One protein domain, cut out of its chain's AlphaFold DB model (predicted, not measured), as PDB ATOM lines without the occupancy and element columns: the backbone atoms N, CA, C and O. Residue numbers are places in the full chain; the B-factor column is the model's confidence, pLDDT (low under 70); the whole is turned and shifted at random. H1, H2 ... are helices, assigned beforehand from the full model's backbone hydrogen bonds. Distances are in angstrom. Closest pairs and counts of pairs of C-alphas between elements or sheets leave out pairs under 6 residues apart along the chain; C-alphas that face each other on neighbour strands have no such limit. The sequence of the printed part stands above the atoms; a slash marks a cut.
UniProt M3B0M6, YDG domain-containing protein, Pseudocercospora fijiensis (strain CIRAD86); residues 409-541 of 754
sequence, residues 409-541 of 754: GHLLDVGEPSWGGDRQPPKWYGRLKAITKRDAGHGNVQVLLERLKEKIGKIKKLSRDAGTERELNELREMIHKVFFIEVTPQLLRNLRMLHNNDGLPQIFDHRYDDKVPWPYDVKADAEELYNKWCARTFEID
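AT A GLANCE: This is residues 409 to 541 of the 754 residues of the protein "YDG domain-containing protein" of Pseudocercospora fijiensis (strain CIRAD86) (UniProt M3B0M6). A helical hairpin, H2 and H3, makes one side of the domain, and the third long helix, H6, runs beside the later part of H3, with little H5 packed on H6. The short helices H1 and H4 lie near each other toward the open end of the hairpin, and residues 413 to 418 of the first stretch stick out from the body. The printed part has 133 residues, with six named helices in the order H1 to H6 and no named strand; the class is all helix, though under half of the residues, 64, are in named elements. It is compact, with a radius of gyration of the C-alphas of 14.8 A, and spans 45 by 39 by 28 A.

HOW THE PARTS SIT: Residues 409 to 426 hold no named element and lead to H1, residues 427 to 431, which touches no helix. H2, residues 443 to 459, and H3, residues 466 to 482, form a hairpin and touch, with the C-alphas of Ile 459 and Thr 468 closest at 6.4 A. They run opposite ways at a shallow tilt of 31 degrees. H4, residues 489 to 494, is close to H1 but not clearly touching, the C-alphas of Tyr 429 and Arg 493 being closest at 6.7 A. H4 is likewise close to H2 but not clearly touching, with the C-alphas of Gln 446 and Leu 491 closest at 7.0 A, at a steep tilt of 54 degrees. H5, residues 505 to 508, touches H6, residues 520 to 534; their closest C-alphas, of Phe 508 and Lys 523, are 4.5 A apart. H5 is close to H2 but not clearly touching, the closest C-alphas, of Ile 456 and Ile 507, being 7.5 A apart. H3 touches H6 with residues 476 to 480 alone, the C-alphas of Arg 476 and Val 522 being closest at 6.1 A. These two run the same way at a shallow tilt of 30 degrees. H2 and H6 are apart. In H1, H2, H4 and H6 every O i to N i+4 pair is within hydrogen-bond range, in H3 12 of 13 are, and H5 is too short for such a pair.

IN THESE COORDINATES: H1 begins at C-alpha 427, (112.637, 147.699, 154.822). H2 is 24.4 A from first to last C-alpha, H3 25.2 A and H6 20.7 A. H3 begins at C-alpha 466, (152.234, 138.439, 154.551), and H6 ends at C-alpha 534, (120.016, 147.150, 160.891).

THE WHOLE: The two C-alphas farthest apart, those of Gly 409 and Ala 466, are 46.5 A apart. The printed part has no cut. The links from H1 to H2 and from H5 to H6 are long, with 11 residues each. The mean pLDDT of the printed part is 85.5; residues 409 to 422, 438 to 440 and 463 to 466 are under 70.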
ATOM      1  N   GLY A 409     107.886 145.804 166.272       35.97
ATOM      2  CA  GLY A 409     107.702 144.383 166.574       35.97
ATOM      3  C   GLY A 409     108.824 143.481 166.053       35.97
ATOM      4  O   GLY A 409     109.109 142.452 166.661       35.97
ATOM      5  N   HIS A 410     109.526 143.873 164.984       41.59
ATOM      6  CA  HIS A 410     110.633 143.077 164.436       41.59
ATOM      7  C   HIS A 410     111.966 143.311 165.169       41.59
ATOM      8  O   HIS A 410     112.906 142.531 165.016       41.59
ATOM      9  N   LEU A 411     112.041 144.362 165.992       41.28
ATOM     10  CA  LEU A 411     113.171 144.682 166.871       41.28
ATOM     11  C   LEU A 411     113.134 143.863 168.180       41.28
ATOM     12  O   LEU A 411     114.145 143.743 168.867       41.28
ATOM     13  N   LEU A 412     111.981 143.258 168.490       45.16
ATOM     14  CA  LEU A 412     111.774 142.314 169.595       45.16
ATOM     15  C   LEU A 412     112.107 140.857 169.215       45.16
ATOM     16  O   LEU A 412     112.128 139.984 170.083       45.16
ATOM     17  N   ASP A 413     112.381 140.589 167.936       45.12
ATOM     18  CA  ASP A 413     112.710 139.260 167.422       45.12
ATOM     19  C   ASP A 413     114.155 138.857 167.771       45.12
ATOM     20  O   ASP A 413     115.112 139.125 167.033       45.12
ATOM     21  N   VAL A 414     114.287 138.218 168.934       48.25
ATOM     22  CA  VAL A 414     115.505 137.577 169.460       48.25
ATOM     23  C   VAL A 414     115.641 136.104 169.067       48.25
ATOM     24  O   VAL A 414     116.512 135.417 169.603       48.25
ATOM     25  N   GLY A 415     114.802 135.601 168.155       40.41
ATOM     26  CA  GLY A 415     114.995 134.268 167.591       40.41
ATOM     27  C   GLY A 415     116.357 134.140 166.904       40.41
ATOM     28  O   GLY A 415     117.023 135.138 166.611       40.41
ATOM     29  N   GLU A 416     116.771 132.905 166.606       42.72
ATOM     30  CA  GLU A 416     117.784 132.722 165.564       42.72
ATOM     31  C   GLU A 416     117.242 133.368 164.282       42.72
ATOM     32  O   GLU A 416     116.155 132.986 163.831       42.72
ATOM     33  N   PRO A 417     117.928 134.367 163.695       45.31
ATOM     34  CA  PRO A 417     117.420 134.994 162.490       45.31
ATOM     35  C   PRO A 417     117.354 133.938 161.386       45.31
ATOM     36  O   PRO A 417     118.266 133.124 161.254       45.31
ATOM     37  N   SER A 418     116.274 133.938 160.601       39.00
ATOM     38  CA  SER A 418     116.003 132.891 159.607       39.00
ATOM     39  C   SER A 418     116.965 132.968 158.409       39.00
ATOM     40  O   SER A 418     116.618 133.401 157.309       39.00
ATOM     41  N   TRP A 419     118.211 132.537 158.622       47.50
ATOM     42  CA  TRP A 419     119.308 132.568 157.652       47.50
ATOM     43  C   TRP A 419     119.151 131.559 156.501       47.50
ATOM     44  O   TRP A 419     119.997 131.515 155.611       47.50
ATOM     45  N   GLY A 420     118.045 130.801 156.467       40.81
ATOM     46  CA  GLY A 420     117.586 130.107 155.260       40.81
ATOM     47  C   GLY A 420     117.147 131.063 154.138       40.81
ATOM     48  O   GLY A 420     117.063 130.647 152.987       40.81
ATOM     49  N   GLY A 421     116.893 132.340 154.453       54.19
ATOM     50  CA  GLY A 421     116.738 133.416 153.473       54.19
ATOM     51  C   GLY A 421     118.033 134.202 153.228       54.19
ATOM     52  O   GLY A 421     118.994 134.142 154.000       54.19
ATOM     53  N   ASP A 422     118.065 134.988 152.151       60.38
ATOM     54  CA  ASP A 422     119.106 136.004 151.964       60.38
ATOM     55  C   ASP A 422     118.995 137.109 153.014       60.38
ATOM     56  O   ASP A 422     117.895 137.562 153.342       60.38
ATOM     57  N   ARG A 423     120.146 137.592 153.501       74.06
ATOM     58  CA  ARG A 423     120.236 138.729 154.432       74.06
ATOM     59  C   ARG A 423     119.867 140.039 153.731       74.06
ATOM     60  O   ARG A 423     120.737 140.834 153.397       74.06
ATOM     61  N   GLN A 424     118.598 140.250 153.405       80.62
ATOM     62  CA  GLN A 424     118.192 141.455 152.685       80.62
ATOM     63  C   GLN A 424     118.281 142.699 153.589       80.62
ATOM     64  O   GLN A 424     117.967 142.609 154.780       80.62
ATOM     65  N   PRO A 425     118.681 143.872 153.054       86.88
ATOM     66  CA  PRO A 425     118.704 145.106 153.831       86.88
ATOM     67  C   PRO A 425     117.314 145.429 154.416       86.88
ATOM     68  O   PRO A 425     116.311 145.207 153.730       86.88
ATOM     69  N   PRO A 426     117.216 146.001 155.631       89.88
ATOM     70  CA  PRO A 426     115.929 146.291 156.265       89.88
ATOM     71  C   PRO A 426     114.986 147.142 155.404       89.88
ATOM     72  O   PRO A 426     115.426 148.024 154.660       89.88
ATOM     73  N   LYS A 427     113.669 146.952 155.569       89.94
ATOM     74  CA  LYS A 427     112.637 147.699 154.822       89.94
ATOM     75  C   LYS A 427     112.851 149.219 154.896       89.94
ATOM     76  O   LYS A 427     112.816 149.875 153.856       89.94
ATOM     77  N   TRP A 428     113.147 149.776 156.077       91.75
ATOM     78  CA  TRP A 428     113.450 151.206 156.253       91.75
ATOM     79  C   TRP A 428     114.632 151.688 155.406       91.75
ATOM     80  O   TRP A 428     114.592 152.778 154.838       91.75
ATOM     81  N   TYR A 429     115.666 150.864 155.259       92.12
ATOM     82  CA  TYR A 429     116.846 151.177 154.459       92.12
ATOM     83  C   TYR A 429     116.521 151.124 152.960       92.12
ATOM     84  O   TYR A 429     117.002 151.951 152.184       92.12
ATOM     85  N   GLY A 430     115.624 150.217 152.557       90.25
ATOM     86  CA  GLY A 430     115.005 150.214 151.231       90.25
ATOM     87  C   GLY A 430     114.197 151.484 150.928       90.25
ATOM     88  O   GLY A 430     114.301 152.001 149.815       90.25
ATOM     89  N   ARG A 431     113.459 152.030 151.913       93.06
ATOM     90  CA  ARG A 431     112.683 153.286 151.779       93.06
ATOM     91  C   ARG A 431     113.566 154.518 151.520       93.06
ATOM     92  O   ARG A 431     113.105 155.474 150.894       93.06
ATOM     93  N   LEU A 432     114.830 154.512 151.953       92.56
ATOM     94  CA  LEU A 432     115.760 155.617 151.707       92.56
ATOM     95  C   LEU A 432     116.200 155.669 150.233       92.56
ATOM     96  O   LEU A 432     116.736 154.703 149.680       92.56
ATOM     97  N   LYS A 433     116.037 156.839 149.606       91.00
ATOM     98  CA  LYS A 433     116.572 157.133 148.266       91.00
ATOM     99  C   LYS A 433     118.100 157.219 148.338       91.00
ATOM    100  O   LYS A 433     118.634 157.797 149.278       91.00
ATOM    101  N   ALA A 434     118.813 156.676 147.352       86.88
ATOM    102  CA  ALA A 434     120.256 156.894 147.238       86.88
ATOM    103  C   ALA A 434     120.524 158.306 146.687       86.88
ATOM    104  O   ALA A 434     119.904 158.710 145.704       86.88
ATOM    105  N   ILE A 435     121.425 159.056 147.324       87.25
ATOM    106  CA  ILE A 435     121.731 160.452 146.995       87.25
ATOM    107  C   ILE A 435     123.234 160.577 146.714       87.25
ATOM    108  O   ILE A 435     124.059 160.173 147.524       87.25
ATOM    109  N   THR A 436     123.602 161.159 145.572       74.56
ATOM    110  CA  THR A 436     125.008 161.334 145.145       74.56
ATOM    111  C   THR A 436     125.680 162.590 145.709       74.56
ATOM    112  O   THR A 436     126.894 162.755 145.598       74.56
ATOM    113  N   LYS A 437     124.910 163.495 146.326       73.94
ATOM    114  CA  LYS A 437     125.423 164.687 147.010       73.94
ATOM    115  C   LYS A 437     126.201 164.275 148.268       73.94
ATOM    116  O   LYS A 437     125.662 163.551 149.103       73.94
ATOM    117  N   ARG A 438     127.431 164.782 148.421       67.19
ATOM    118  CA  ARG A 438     128.245 164.616 149.642       67.19
ATOM    119  C   ARG A 438     127.485 165.093 150.880       67.19
ATOM    120  O   ARG A 438     126.873 166.165 150.854       67.19
ATOM    121  N   ASP A 439     127.590 164.330 151.962       68.94
ATOM    122  CA  ASP A 439     127.130 164.762 153.280       68.94
ATOM    123  C   ASP A 439     128.143 165.772 153.843       68.94
ATOM    124  O   ASP A 439     129.265 165.422 154.211       68.94
ATOM    125  N   ALA A 440     127.759 167.049 153.855       66.88
ATOM    126  CA  ALA A 440     128.640 168.142 154.261       66.88
ATOM    127  C   ALA A 440     128.964 168.146 155.769       66.88
ATOM    128  O   ALA A 440     129.927 168.799 156.162       66.88
ATOM    129  N   GLY A 441     128.193 167.432 156.600       76.19
ATOM    130  CA  GLY A 441     128.487 167.257 158.024       76.19
ATOM    131  C   GLY A 441     129.398 166.057 158.295       76.19
ATOM    132  O   GLY A 441     130.290 166.132 159.136       76.19
ATOM    133  N   HIS A 442     129.223 164.966 157.543       83.56
ATOM    134  CA  HIS A 442     129.829 163.664 157.852       83.56
ATOM    135  C   HIS A 442     130.999 163.271 156.933       83.56
ATOM    136  O   HIS A 442     131.366 162.100 156.877       83.56
ATOM    137  N   GLY A 443     131.631 164.221 156.232       85.19
ATOM    138  CA  GLY A 443     132.686 163.944 155.242       85.19
ATOM    139  C   GLY A 443     133.848 163.063 155.742       85.19
ATOM    140  O   GLY A 443     134.286 162.165 155.027       85.19
ATOM    141  N   ASN A 444     134.297 163.241 156.990       88.25
ATOM    142  CA  ASN A 444     135.336 162.388 157.594       88.25
ATOM    143  C   ASN A 444     134.868 160.931 157.780       88.25
ATOM    144  O   ASN A 444     135.646 159.995 157.603       88.25
ATOM    145  N   VAL A 445     133.588 160.744 158.117       91.00
ATOM    146  CA  VAL A 445     132.944 159.435 158.300       91.00
ATOM    147  C   VAL A 445     132.718 158.764 156.949       91.00
ATOM    148  O   VAL A 445     132.992 157.577 156.799       91.00
ATOM    149  N   GLN A 446     132.295 159.540 155.945       93.44
ATOM    150  CA  GLN A 446     132.173 159.087 154.562       93.44
ATOM    151  C   GLN A 446     133.507 158.511 154.063       93.44
ATOM    152  O   GLN A 446     133.542 157.354 153.655       93.44
ATOM    153  N   VAL A 447     134.612 159.254 154.204       93.69
ATOM    154  CA  VAL A 447     135.953 158.794 153.793       93.69
ATOM    155  C   VAL A 447     136.410 157.550 154.568       93.69
ATOM    156  O   VAL A 447     137.071 156.683 153.998       93.69
ATOM    157  N   LEU A 448     136.064 157.416 155.855       94.88
ATOM    158  CA  LEU A 448     136.397 156.220 156.639       94.88
ATOM    159  C   LEU A 448     135.653 154.971 156.133       94.88
ATOM    160  O   LEU A 448     136.262 153.910 156.001       94.88
ATOM    161  N   LEU A 449     134.361 155.102 155.823       95.81
ATOM    162  CA  LEU A 449     133.522 154.013 155.312       95.81
ATOM    163  C   LEU A 449     133.849 153.654 153.852       95.81
ATOM    164  O   LEU A 449     133.851 152.476 153.498       95.81
ATOM    165  N   GLU A 450     134.192 154.641 153.021       95.56
ATOM    166  CA  GLU A 450     134.711 154.432 151.662       95.56
ATOM    167  C   GLU A 450     136.010 153.612 151.704       95.56
ATOM    168  O   GLU A 450     136.077 152.545 151.094       95.56
ATOM    169  N   ARG A 451     136.986 154.011 152.533       96.56
ATOM    170  CA  ARG A 451     138.228 153.245 152.752       96.56
ATOM    171  C   ARG A 451     137.986 151.842 153.312       96.56
ATOM    172  O   ARG A 451     138.762 150.928 153.038       96.56
ATOM    173  N   LEU A 452     136.934 151.647 154.113       96.94
ATOM    174  CA  LEU A 452     136.580 150.330 154.650       96.94
ATOM    175  C   LEU A 452     136.139 149.400 153.509       96.94
ATOM    176  O   LEU A 452     136.643 148.281 153.405       96.94
ATOM    177  N   LYS A 453     135.296 149.887 152.587       96.12
ATOM    178  CA  LYS A 453     134.938 149.162 151.354       96.12
ATOM    179  C   LYS A 453     136.150 148.920 150.447       96.12
ATOM    180  O   LYS A 453     136.289 147.819 149.914       96.12
ATOM    181  N   GLU A 454     137.046 149.900 150.304       95.38
ATOM    182  CA  GLU A 454     138.305 149.736 149.559       95.38
ATOM    183  C   GLU A 454     139.165 148.603 150.137       95.38
ATOM    184  O   GLU A 454     139.666 147.779 149.372       95.38
ATOM    185  N   LYS A 455     139.293 148.496 151.469       94.88
ATOM    186  CA  LYS A 455     140.031 147.396 152.114       94.88
ATOM    187  C   LYS A 455     139.373 146.037 151.926       94.88
ATOM    188  O   LYS A 455     140.087 145.092 151.595       94.88
ATOM    189  N   ILE A 456     138.045 145.930 152.052       95.00
ATOM    190  CA  ILE A 456     137.333 144.676 151.752       95.00
ATOM    191  C   ILE A 456     137.645 144.234 150.310       95.00
ATOM    192  O   ILE A 456     138.107 143.117 150.077       95.00
ATOM    193  N   GLY A 457     137.484 145.149 149.347       93.25
ATOM    194  CA  GLY A 457     137.758 144.902 147.930       93.25
ATOM    195  C   GLY A 457     139.241 144.728 147.572       93.25
ATOM    196  O   GLY A 457     139.537 144.213 146.493       93.25
ATOM    197  N   LYS A 458     140.172 145.144 148.441       92.62
ATOM    198  CA  LYS A 458     141.616 144.901 148.311       92.62
ATOM    199  C   LYS A 458     141.983 143.510 148.816       92.62
ATOM    200  O   LYS A 458     142.631 142.772 148.086       92.62
ATOM    201  N   ILE A 459     141.531 143.130 150.011       93.19
ATOM    202  CA  ILE A 459     141.811 141.816 150.613       93.19
ATOM    203  C   ILE A 459     141.234 140.693 149.741       93.19
ATOM    204  O   ILE A 459     141.939 139.730 149.459       93.19
ATOM    205  N   LYS A 460     140.034 140.883 149.172       90.38
ATOM    206  CA  LYS A 460     139.439 139.993 148.152       90.38
ATOM    207  C   LYS A 460     140.261 139.804 146.865       90.38
ATOM    208  O   LYS A 460     139.950 138.915 146.080       90.38
ATOM    209  N   LYS A 461     141.290 140.624 146.624       89.06
ATOM    210  CA  LYS A 461     142.183 140.551 145.451       89.06
ATOM    211  C   LYS A 461     143.614 140.129 145.797       89.06
ATOM    212  O   LYS A 461     144.429 140.008 144.886       89.06
ATOM    213  N   LEU A 462     143.947 139.959 147.077       84.75
ATOM    214  CA  LEU A 462     145.292 139.580 147.502       84.75
ATOM    215  C   LEU A 462     145.465 138.057 147.522       84.75
ATOM    216  O   LEU A 462     144.564 137.309 147.898       84.75
ATOM    217  N   SER A 463     146.669 137.613 147.160       65.44
ATOM    218  CA  SER A 463     147.154 136.264 147.463       65.44
ATOM    219  C   SER A 463     147.326 136.082 148.984       65.44
ATOM    220  O   SER A 463     147.288 137.043 149.762       65.44
ATOM    221  N   ARG A 464     147.510 134.837 149.436       64.19
ATOM    222  CA  ARG A 464     147.738 134.483 150.850       64.19
ATOM    223  C   ARG A 464     149.177 134.793 151.298       64.19
ATOM    224  O   ARG A 464     149.877 133.922 151.806       64.19
ATOM    225  N   ASP A 465     149.591 136.044 151.134       63.78
ATOM    226  CA  ASP A 465     150.938 136.523 151.453       63.78
ATOM    227  C   ASP A 465     150.929 137.399 152.720       63.78
ATOM    228  O   ASP A 465     149.886 137.901 153.143       63.78
ATOM    229  N   ALA A 466     152.101 137.665 153.306       64.19
ATOM    230  CA  ALA A 466     152.234 138.439 154.551       64.19
ATOM    231  C   ALA A 466     151.648 139.873 154.491       64.19
ATOM    232  O   ALA A 466     151.300 140.446 155.524       64.19
ATOM    233  N   GLY A 467     151.488 140.450 153.294       73.75
ATOM    234  CA  GLY A 467     150.794 141.730 153.111       73.75
ATOM    235  C   GLY A 467     149.311 141.683 153.507       73.75
ATOM    236  O   GLY A 467     148.763 142.694 153.947       73.75
ATOM    237  N   THR A 468     148.672 140.516 153.413       83.88
ATOM    238  CA  THR A 468     147.250 140.325 153.724       83.88
ATOM    239  C   THR A 468     146.970 140.451 155.220       83.88
ATOM    240  O   THR A 468     145.983 141.080 155.589       83.88
ATOM    241  N   GLU A 469     147.864 139.973 156.094       88.19
ATOM    242  CA  GLU A 469     147.698 140.125 157.550       88.19
ATOM    243  C   GLU A 469     147.792 141.595 157.986       88.19
ATOM    244  O   GLU A 469     147.040 142.047 158.851       88.19
ATOM    245  N   ARG A 470     148.646 142.397 157.335       91.06
ATOM    246  CA  ARG A 470     148.668 143.848 157.564       91.06
ATOM    247  C   ARG A 470     147.333 144.493 157.177       91.06
ATOM    248  O   ARG A 470     146.789 145.283 157.946       91.06
ATOM    249  N   GLU A 471     146.796 144.169 156.002       93.06
ATOM    250  CA  GLU A 471     145.514 144.723 155.551       93.06
ATOM    251  C   GLU A 471     144.341 144.277 156.437       93.06
ATOM    252  O   GLU A 471     143.460 145.093 156.708       93.06
ATOM    253  N   LEU A 472     144.360 143.036 156.941       93.56
ATOM    254  CA  LEU A 472     143.390 142.514 157.909       93.56
ATOM    255  C   LEU A 472     143.441 143.265 159.246       93.56
ATOM    256  O   LEU A 472     142.387 143.628 159.764       93.56
ATOM    257  N   ASN A 473     144.628 143.566 159.782       93.94
ATOM    258  CA  ASN A 473     144.751 144.364 161.008       93.94
ATOM    259  C   ASN A 473     144.302 145.818 160.809       93.94
ATOM    260  O   ASN A 473     143.561 146.349 161.633       93.94
ATOM    261  N   GLU A 474     144.662 146.447 159.687       94.81
ATOM    262  CA  GLU A 474     144.169 147.792 159.374       94.81
ATOM    263  C   GLU A 474     142.636 147.809 159.142       94.81
ATOM    264  O   GLU A 474     141.982 148.788 159.497       94.81
ATOM    265  N   LEU A 475     142.035 146.735 158.604       96.56
ATOM    266  CA  LEU A 475     140.573 146.578 158.501       96.56
ATOM    267  C   LEU A 475     139.916 146.387 159.880       96.56
ATOM    268  O   LEU A 475     138.923 147.055 160.169       96.56
ATOM    269  N   ARG A 476     140.478 145.516 160.727       96.88
ATOM    270  CA  ARG A 476     140.051 145.254 162.114       96.88
ATOM    271  C   ARG A 476     139.984 146.561 162.911       96.88
ATOM    272  O   ARG A 476     138.915 146.930 163.393       96.88
ATOM    273  N   GLU A 477     141.070 147.338 162.909       95.56
ATOM    274  CA  GLU A 477     141.105 148.679 163.511       95.56
ATOM    275  C   GLU A 477     140.021 149.622 162.964       95.56
ATOM    276  O   GLU A 477     139.473 150.437 163.708       95.56
ATOM    277  N   MET A 478     139.730 149.575 161.661       96.81
ATOM    278  CA  MET A 478     138.724 150.443 161.047       96.81
ATOM    279  C   MET A 478     137.300 150.056 161.447       96.81
ATOM    280  O   MET A 478     136.509 150.952 161.736       96.81
ATOM    281  N   ILE A 479     136.986 148.761 161.545       97.31
ATOM    282  CA  ILE A 479     135.710 148.276 162.092       97.31
ATOM    283  C   ILE A 479     135.558 148.761 163.542       97.31
ATOM    284  O   ILE A 479     134.565 149.413 163.866       97.31
ATOM    285  N   HIS A 480     136.577 148.552 164.386       95.81
ATOM    286  CA  HIS A 480     136.568 148.972 165.797       95.81
ATOM    287  C   HIS A 480     136.393 150.486 165.972       95.81
ATOM    288  O   HIS A 480     135.660 150.925 166.854       95.81
ATOM    289  N   LYS A 481     136.996 151.308 165.103       94.88
ATOM    290  CA  LYS A 481     136.805 152.773 165.105       94.88
ATOM    291  C   LYS A 481     135.386 153.183 164.701       94.88
ATOM    292  O   LYS A 481     134.839 154.115 165.285       94.88
ATOM    293  N   VAL A 482     134.774 152.495 163.735       94.94
ATOM    294  CA  VAL A 482     133.432 152.828 163.219       94.94
ATOM    295  C   VAL A 482     132.321 152.602 164.259       94.94
ATOM    296  O   VAL A 482     131.323 153.319 164.222       94.94
ATOM    297  N   PHE A 483     132.498 151.715 165.246       93.69
ATOM    298  CA  PHE A 483     131.541 151.547 166.357       93.69
ATOM    299  C   PHE A 483     131.293 152.822 167.188       93.69
ATOM    300  O   PHE A 483     130.208 152.963 167.766       93.69
ATOM    301  N   PHE A 484     132.275 153.732 167.230       93.50
ATOM    302  CA  PHE A 484     132.321 154.922 168.093       93.50
ATOM    303  C   PHE A 484     132.266 156.250 167.325       93.50
ATOM    304  O   PHE A 484     132.587 157.306 167.875       93.50
ATOM    305  N   ILE A 485     131.863 156.210 166.054       91.88
ATOM    306  CA  ILE A 485     131.716 157.379 165.185       91.88
ATOM    307  C   ILE A 485     130.247 157.500 164.769       91.88
ATOM    308  O   ILE A 485     129.594 156.502 164.477       91.88
ATOM    309  N   GLU A 486     129.712 158.721 164.766       90.38
ATOM    310  CA  GLU A 486     128.314 158.977 164.406       90.38
ATOM    311  C   GLU A 486     128.097 158.740 162.903       90.38
ATOM    312  O   GLU A 486     128.798 159.310 162.064       90.38
ATOM    313  N   VAL A 487     127.128 157.888 162.550       91.06
ATOM    314  CA  VAL A 487     126.824 157.531 161.155       91.06
ATOM    315  C   VAL A 487     125.339 157.724 160.871       91.06
ATOM    316  O   VAL A 487     124.492 157.176 161.571       91.06
ATOM    317  N   THR A 488     125.004 158.469 159.815       91.81
ATOM    318  CA  THR A 488     123.601 158.699 159.444       91.81
ATOM    319  C   THR A 488     123.016 157.535 158.628       91.81
ATOM    320  O   THR A 488     123.725 156.927 157.816       91.81
ATOM    321  N   PRO A 489     121.697 157.261 158.738       92.75
ATOM    322  CA  PRO A 489     121.005 156.290 157.883       92.75
ATOM    323  C   PRO A 489     121.213 156.566 156.384       92.75
ATOM    324  O   PRO A 489     121.391 155.647 155.583       92.75
ATOM    325  N   GLN A 490     121.235 157.849 156.010       92.19
ATOM    326  CA  GLN A 490     121.422 158.297 154.633       92.19
ATOM    327  C   GLN A 490     122.855 158.055 154.133       92.19
ATOM    328  O   GLN A 490     123.026 157.634 152.988       92.19
ATOM    329  N   LEU A 491     123.879 158.242 154.974       93.12
ATOM    330  CA  LEU A 491     125.266 157.928 154.621       93.12
ATOM    331  C   LEU A 491     125.450 156.421 154.390       93.12
ATOM    332  O   LEU A 491     125.985 156.022 153.352       93.12
ATOM    333  N   LEU A 492     124.913 155.578 155.282       94.19
ATOM    334  CA  LEU A 492     124.892 154.122 155.082       94.19
ATOM    335  C   LEU A 492     124.168 153.732 153.790       94.19
ATOM    336  O   LEU A 492     124.566 152.765 153.134       94.19
ATOM    337  N   ARG A 493     123.098 154.451 153.419       93.94
ATOM    338  CA  ARG A 493     122.335 154.196 152.191       93.94
ATOM    339  C   ARG A 493     123.105 154.565 150.930       93.94
ATOM    340  O   ARG A 493     123.089 153.784 149.976       93.94
ATOM    341  N   ASN A 494     123.767 155.720 150.941       92.75
ATOM    342  CA  ASN A 494     124.572 156.229 149.831       92.75
ATOM    343  C   ASN A 494     125.779 155.318 149.571       92.75
ATOM    344  O   ASN A 494     126.010 154.917 148.435       92.75
ATOM    345  N   LEU A 495     126.481 154.912 150.634       93.75
ATOM    346  CA  LEU A 495     127.631 154.005 150.559       93.75
ATOM    347  C   LEU A 495     127.251 152.518 150.469       93.75
ATOM    348  O   LEU A 495     128.136 151.667 150.412       93.75
ATOM    349  N   ARG A 496     125.953 152.184 150.433       95.12
ATOM    350  CA  ARG A 496     125.431 150.809 150.299       95.12
ATOM    351  C   ARG A 496     125.916 149.823 151.384       95.12
ATOM    352  O   ARG A 496     125.926 148.618 151.162       95.12
ATOM    353  N   MET A 497     126.271 150.309 152.577       95.38
ATOM    354  CA  MET A 497     126.940 149.524 153.632       95.38
ATOM    355  C   MET A 497     126.199 148.258 154.101       95.38
ATOM    356  O   MET A 497     126.847 147.342 154.601       95.38
ATOM    357  N   LEU A 498     124.869 148.199 153.947       95.00
ATOM    358  CA  LEU A 498     124.045 147.045 154.340       95.00
ATOM    359  C   LEU A 498     123.683 146.110 153.167       95.00
ATOM    360  O   LEU A 498     122.935 145.161 153.372       95.00
ATOM    361  N   HIS A 499     124.169 146.360 151.943       93.00
ATOM    362  CA  HIS A 499     123.944 145.470 150.792       93.00
ATOM    363  C   HIS A 499     124.890 144.270 150.827       93.00
ATOM    364  O   HIS A 499     126.076 144.429 151.093       93.00
ATOM    365  N   ASN A 500     124.404 143.086 150.457       92.75
ATOM    366  CA  ASN A 500     125.227 141.872 150.475       92.75
ATOM    367  C   ASN A 500     126.396 141.932 149.485       92.75
ATOM    368  O   ASN A 500     127.538 141.651 149.836       92.75
ATOM    369  N   ASN A 501     126.116 142.384 148.263       91.00
ATOM    370  CA  ASN A 501     127.070 142.333 147.156       91.00
ATOM    371  C   ASN A 501     128.173 143.403 147.225       91.00
ATOM    372  O   ASN A 501     129.097 143.333 146.422       91.00
ATOM    373  N   ASP A 502     128.111 144.388 148.132       90.81
ATOM    374  CA  ASP A 502     129.131 145.451 148.260       90.81
ATOM    375  C   ASP A 502     129.209 146.138 149.644       90.81
ATOM    376  O   ASP A 502     129.821 147.199 149.770       90.81
ATOM    377  N   GLY A 503     128.591 145.578 150.683       94.44
ATOM    378  CA  GLY A 503     128.593 146.096 152.057       94.44
ATOM    379  C   GLY A 503     129.295 145.165 153.052       94.44
ATOM    380  O   GLY A 503     130.064 144.288 152.663       94.44
ATOM    381  N   LEU A 504     129.004 145.334 154.347       96.00
ATOM    382  CA  LEU A 504     129.579 144.507 155.423       96.00
ATOM    383  C   LEU A 504     129.360 142.981 155.285       96.00
ATOM    384  O   LEU A 504     130.273 142.250 155.673       96.00
ATOM    385  N   PRO A 505     128.243 142.458 154.724       95.44
ATOM    386  CA  PRO A 505     128.053 141.009 154.591       95.44
ATOM    387  C   PRO A 505     129.114 140.296 153.744       95.44
ATOM    388  O   PRO A 505     129.295 139.095 153.917       95.44
ATOM    389  N   GLN A 506     129.881 141.023 152.918       95.06
ATOM    390  CA  GLN A 506     131.067 140.493 152.231       95.06
ATOM    391  C   GLN A 506     132.178 139.973 153.170       95.06
ATOM    392  O   GLN A 506     133.134 139.366 152.687       95.06
ATOM    393  N   ILE A 507     132.103 140.252 154.475       96.38
ATOM    394  CA  ILE A 507     133.051 139.752 155.477       96.38
ATOM    395  C   ILE A 507     132.524 138.457 156.115       96.38
ATOM    396  O   ILE A 507     133.257 137.479 156.227       96.38
ATOM    397  N   PHE A 508     131.260 138.433 156.547       94.88
ATOM    398  CA  PHE A 508     130.735 137.361 157.400       94.88
ATOM    399  C   PHE A 508     129.852 136.327 156.681       94.88
ATOM    400  O   PHE A 508     129.881 135.156 157.061       94.88
ATOM    401  N   ASP A 509     129.105 136.701 155.636       92.81
ATOM    402  CA  ASP A 509     128.172 135.791 154.960       92.81
ATOM    403  C   ASP A 509     128.864 135.037 153.809       92.81
ATOM    404  O   ASP A 509     129.238 135.616 152.787       92.81
ATOM    405  N   HIS A 510     129.002 133.719 153.971       90.75
ATOM    406  CA  HIS A 510     129.691 132.805 153.048       90.75
ATOM    407  C   HIS A 510     129.114 132.763 151.617       90.75
ATOM    408  O   HIS A 510     129.733 132.194 150.718       90.75
ATOM    409  N   ARG A 511     127.927 133.340 151.384       90.00
ATOM    410  CA  ARG A 511     127.341 133.501 150.042       90.00
ATOM    411  C   ARG A 511     127.930 134.688 149.275       90.00
ATOM    412  O   ARG A 511     127.793 134.747 148.056       90.00
ATOM    413  N   TYR A 512     128.564 135.625 149.981       91.25
ATOM    414  CA  TYR A 512     129.010 136.922 149.461       91.25
ATOM    415  C   TYR A 512     130.465 137.266 149.837       91.25
ATOM    416  O   TYR A 512     130.975 138.322 149.448       91.25
ATOM    417  N   ASP A 513     131.162 136.393 150.574       90.31
ATOM    418  CA  ASP A 513     132.549 136.601 151.012       90.31
ATOM    419  C   ASP A 513     133.621 136.267 149.956       90.31
ATOM    420  O   ASP A 513     134.813 136.413 150.217       90.31
ATOM    421  N   ASP A 514     133.205 135.883 148.743       89.50
ATOM    422  CA  ASP A 514     134.052 135.403 147.636       89.50
ATOM    423  C   ASP A 514     135.004 134.254 148.035       89.50
ATOM    424  O   ASP A 514     136.042 134.044 147.408       89.50
ATOM    425  N   LYS A 515     134.634 133.478 149.069       89.44
ATOM    426  CA  LYS A 515     135.437 132.406 149.685       89.44
ATOM    427  C   LYS A 515     136.740 132.899 150.326       89.44
ATOM    428  O   LYS A 515     137.672 132.112 150.521       89.44
ATOM    429  N   VAL A 516     136.822 134.184 150.680       90.44
ATOM    430  CA  VAL A 516     137.958 134.726 151.436       90.44
ATOM    431  C   VAL A 516     137.963 134.146 152.857       90.44
ATOM    432  O   VAL A 516     136.938 134.182 153.540       90.44
ATOM    433  N   PRO A 517     139.111 133.639 153.349       90.75
ATOM    434  CA  PRO A 517     139.239 133.112 154.705       90.75
ATOM    435  C   PRO A 517     139.347 134.257 155.728       90.75
ATOM    436  O   PRO A 517     140.402 134.470 156.324       90.75
ATOM    437  N   TRP A 518     138.277 135.036 155.906       93.94
ATOM    438  CA  TRP A 518     138.247 136.105 156.905       93.94
ATOM    439  C   TRP A 518     138.402 135.533 158.326       93.94
ATOM    440  O   TRP A 518     137.710 134.563 158.652       93.94
ATOM    441  N   PRO A 519     139.243 136.138 159.187       95.44
ATOM    442  CA  PRO A 519     139.348 135.769 160.598       95.44
ATOM    443  C   PRO A 519     137.997 135.833 161.320       95.44
ATOM    444  O   PRO A 519     137.204 136.749 161.081       95.44
ATOM    445  N   TYR A 520     137.741 134.879 162.219       96.12
ATOM    446  CA  TYR A 520     136.452 134.740 162.911       96.12
ATOM    447  C   TYR A 520     136.064 135.995 163.709       96.12
ATOM    448  O   TYR A 520     134.903 136.395 163.725       96.12
ATOM    449  N   ASP A 521     137.044 136.670 164.311       97.06
ATOM    450  CA  ASP A 521     136.849 137.899 165.077       97.06
ATOM    451  C   ASP A 521     136.442 139.072 164.174       97.06
ATOM    452  O   ASP A 521     135.547 139.839 164.519       97.06
ATOM    453  N   VAL A 522     137.021 139.152 162.971       97.31
ATOM    454  CA  VAL A 522     136.661 140.144 161.948       97.31
ATOM    455  C   VAL A 522     135.273 139.850 161.365       97.31
ATOM    456  O   VAL A 522     134.523 140.793 161.107       97.31
ATOM    457  N   LYS A 523     134.884 138.570 161.222       97.19
ATOM    458  CA  LYS A 523     133.498 138.182 160.887       97.19
ATOM    459  C   LYS A 523     132.521 138.639 161.977       97.19
ATOM    460  O   LYS A 523     131.573 139.357 161.666       97.19
ATOM    461  N   ALA A 524     132.786 138.294 163.237       96.81
ATOM    462  CA  ALA A 524     131.936 138.641 164.374       96.81
ATOM    463  C   ALA A 524     131.793 140.163 164.569       96.81
ATOM    464  O   ALA A 524     130.678 140.655 164.714       96.81
ATOM    465  N   ASP A 525     132.886 140.928 164.511       97.88
ATOM    466  CA  ASP A 525     132.840 142.383 164.718       97.88
ATOM    467  C   ASP A 525     132.136 143.112 163.551       97.88
ATOM    468  O   ASP A 525     131.432 144.102 163.763       97.88
ATOM    469  N   ALA A 526     132.260 142.607 162.314       97.81
ATOM    470  CA  ALA A 526     131.520 143.128 161.162       97.81
ATOM    471  C   ALA A 526     130.021 142.772 161.206       97.81
ATOM    472  O   ALA A 526     129.185 143.593 160.814       97.81
ATOM    473  N   GLU A 527     129.665 141.578 161.689       96.44
ATOM    474  CA  GLU A 527     128.270 141.165 161.861       96.44
ATOM    475  C   GLU A 527     127.601 141.896 163.038       96.44
ATOM    476  O   GLU A 527     126.456 142.331 162.913       96.44
ATOM    477  N   GLU A 528     128.322 142.138 164.139       96.00
ATOM    478  CA  GLU A 528     127.855 142.962 165.259       96.00
ATOM    479  C   GLU A 528     127.520 144.386 164.779       96.00
ATOM    480  O   GLU A 528     126.438 144.907 165.071       96.00
ATOM    481  N   LEU A 529     128.402 144.993 163.977       96.12
ATOM    482  CA  LEU A 529     128.193 146.325 163.406       96.12
ATOM    483  C   LEU A 529     127.004 146.362 162.429       96.12
ATOM    484  O   LEU A 529     126.180 147.279 162.486       96.12
ATOM    485  N   TYR A 530     126.878 145.349 161.565       95.50
ATOM    486  CA  TYR A 530     125.736 145.195 160.660       95.50
ATOM    487  C   TYR A 530     124.418 145.064 161.437       95.50
ATOM    488  O   TYR A 530     123.459 145.778 161.141       95.50
ATOM    489  N   ASN A 531     124.375 144.218 162.470       92.94
ATOM    490  CA  ASN A 531     123.197 144.019 163.313       92.94
ATOM    491  C   ASN A 531     122.813 145.310 164.059       92.94
ATOM    492  O   ASN A 531     121.640 145.698 164.030       92.94
ATOM    493  N   LYS A 532     123.793 146.023 164.641       92.25
ATOM    494  CA  LYS A 532     123.606 147.333 165.296       92.25
ATOM    495  C   LYS A 532     122.948 148.343 164.343       92.25
ATOM    496  O   LYS A 532     121.946 148.970 164.695       92.25
ATOM    497  N   TRP A 533     123.462 148.476 163.120       94.12
ATOM    498  CA  TRP A 533     122.904 149.393 162.119       94.12
ATOM    499  C   TRP A 533     121.536 148.960 161.587       94.12
ATOM    500  O   TRP A 533     120.660 149.810 161.427       94.12
ATOM    501  N   CYS A 534     121.311 147.667 161.345       92.19
ATOM    502  CA  CYS A 534     120.016 147.150 160.891       92.19
ATOM    503  C   CYS A 534     118.892 147.437 161.900       92.19
ATOM    504  O   CYS A 534     117.797 147.838 161.497       92.19
ATOM    505  N   ALA A 535     119.196 147.340 163.199       86.88
ATOM    506  CA  ALA A 535     118.325 147.701 164.321       86.88
ATOM    507  C   ALA A 535     118.212 149.227 164.577       86.88
ATOM    508  O   ALA A 535     117.908 149.648 165.691       86.88
ATOM    509  N   ARG A 536     118.511 150.068 163.571       90.06
ATOM    510  CA  ARG A 536     118.543 151.547 163.625       90.06
ATOM    511  C   ARG A 536     119.379 152.151 164.774       90.06
ATOM    512  O   ARG A 536     119.192 153.316 165.118       90.06
ATOM    513  N   THR A 537     120.301 151.399 165.378       90.00
ATOM    514  CA  THR A 537     121.064 151.859 166.548       90.00
ATOM    515  C   THR A 537     122.306 152.629 166.093       90.00
ATOM    516  O   THR A 537     123.395 152.071 165.972       90.00
ATOM    517  N   PHE A 538     122.151 153.925 165.824       90.81
ATOM    518  CA  PHE A 538     123.251 154.786 165.355       90.81
ATOM    519  C   PHE A 538     123.999 155.502 166.486       90.81
ATOM    520  O   PHE A 538     125.071 156.058 166.263       90.81
ATOM    521  N   GLU A 539     123.469 155.443 167.708       87.81
ATOM    522  CA  GLU A 539     124.091 156.026 168.894       87.81
ATOM    523  C   GLU A 539     125.470 155.415 169.208       87.81
ATOM    524  O   GLU A 539     125.667 154.191 169.241       87.81
ATOM    525  N   ILE A 540     126.420 156.310 169.486       91.06
ATOM    526  CA  ILE A 540     127.772 156.000 169.973       91.06
ATOM    527  C   ILE A 540     127.872 156.030 171.506       91.06
ATOM    528  O   ILE A 540     128.908 155.665 172.058       91.06
ATOM    529  N   ASP A 541     126.812 156.461 172.197       90.69
ATOM    530  CA  ASP A 541     126.764 156.442 173.656       90.69
ATOM    531  C   ASP A 541     126.702 154.996 174.167       90.69
ATOM    532  O   ASP A 541     125.720 154.269 173.979       90.69
TER     533      ASP A 541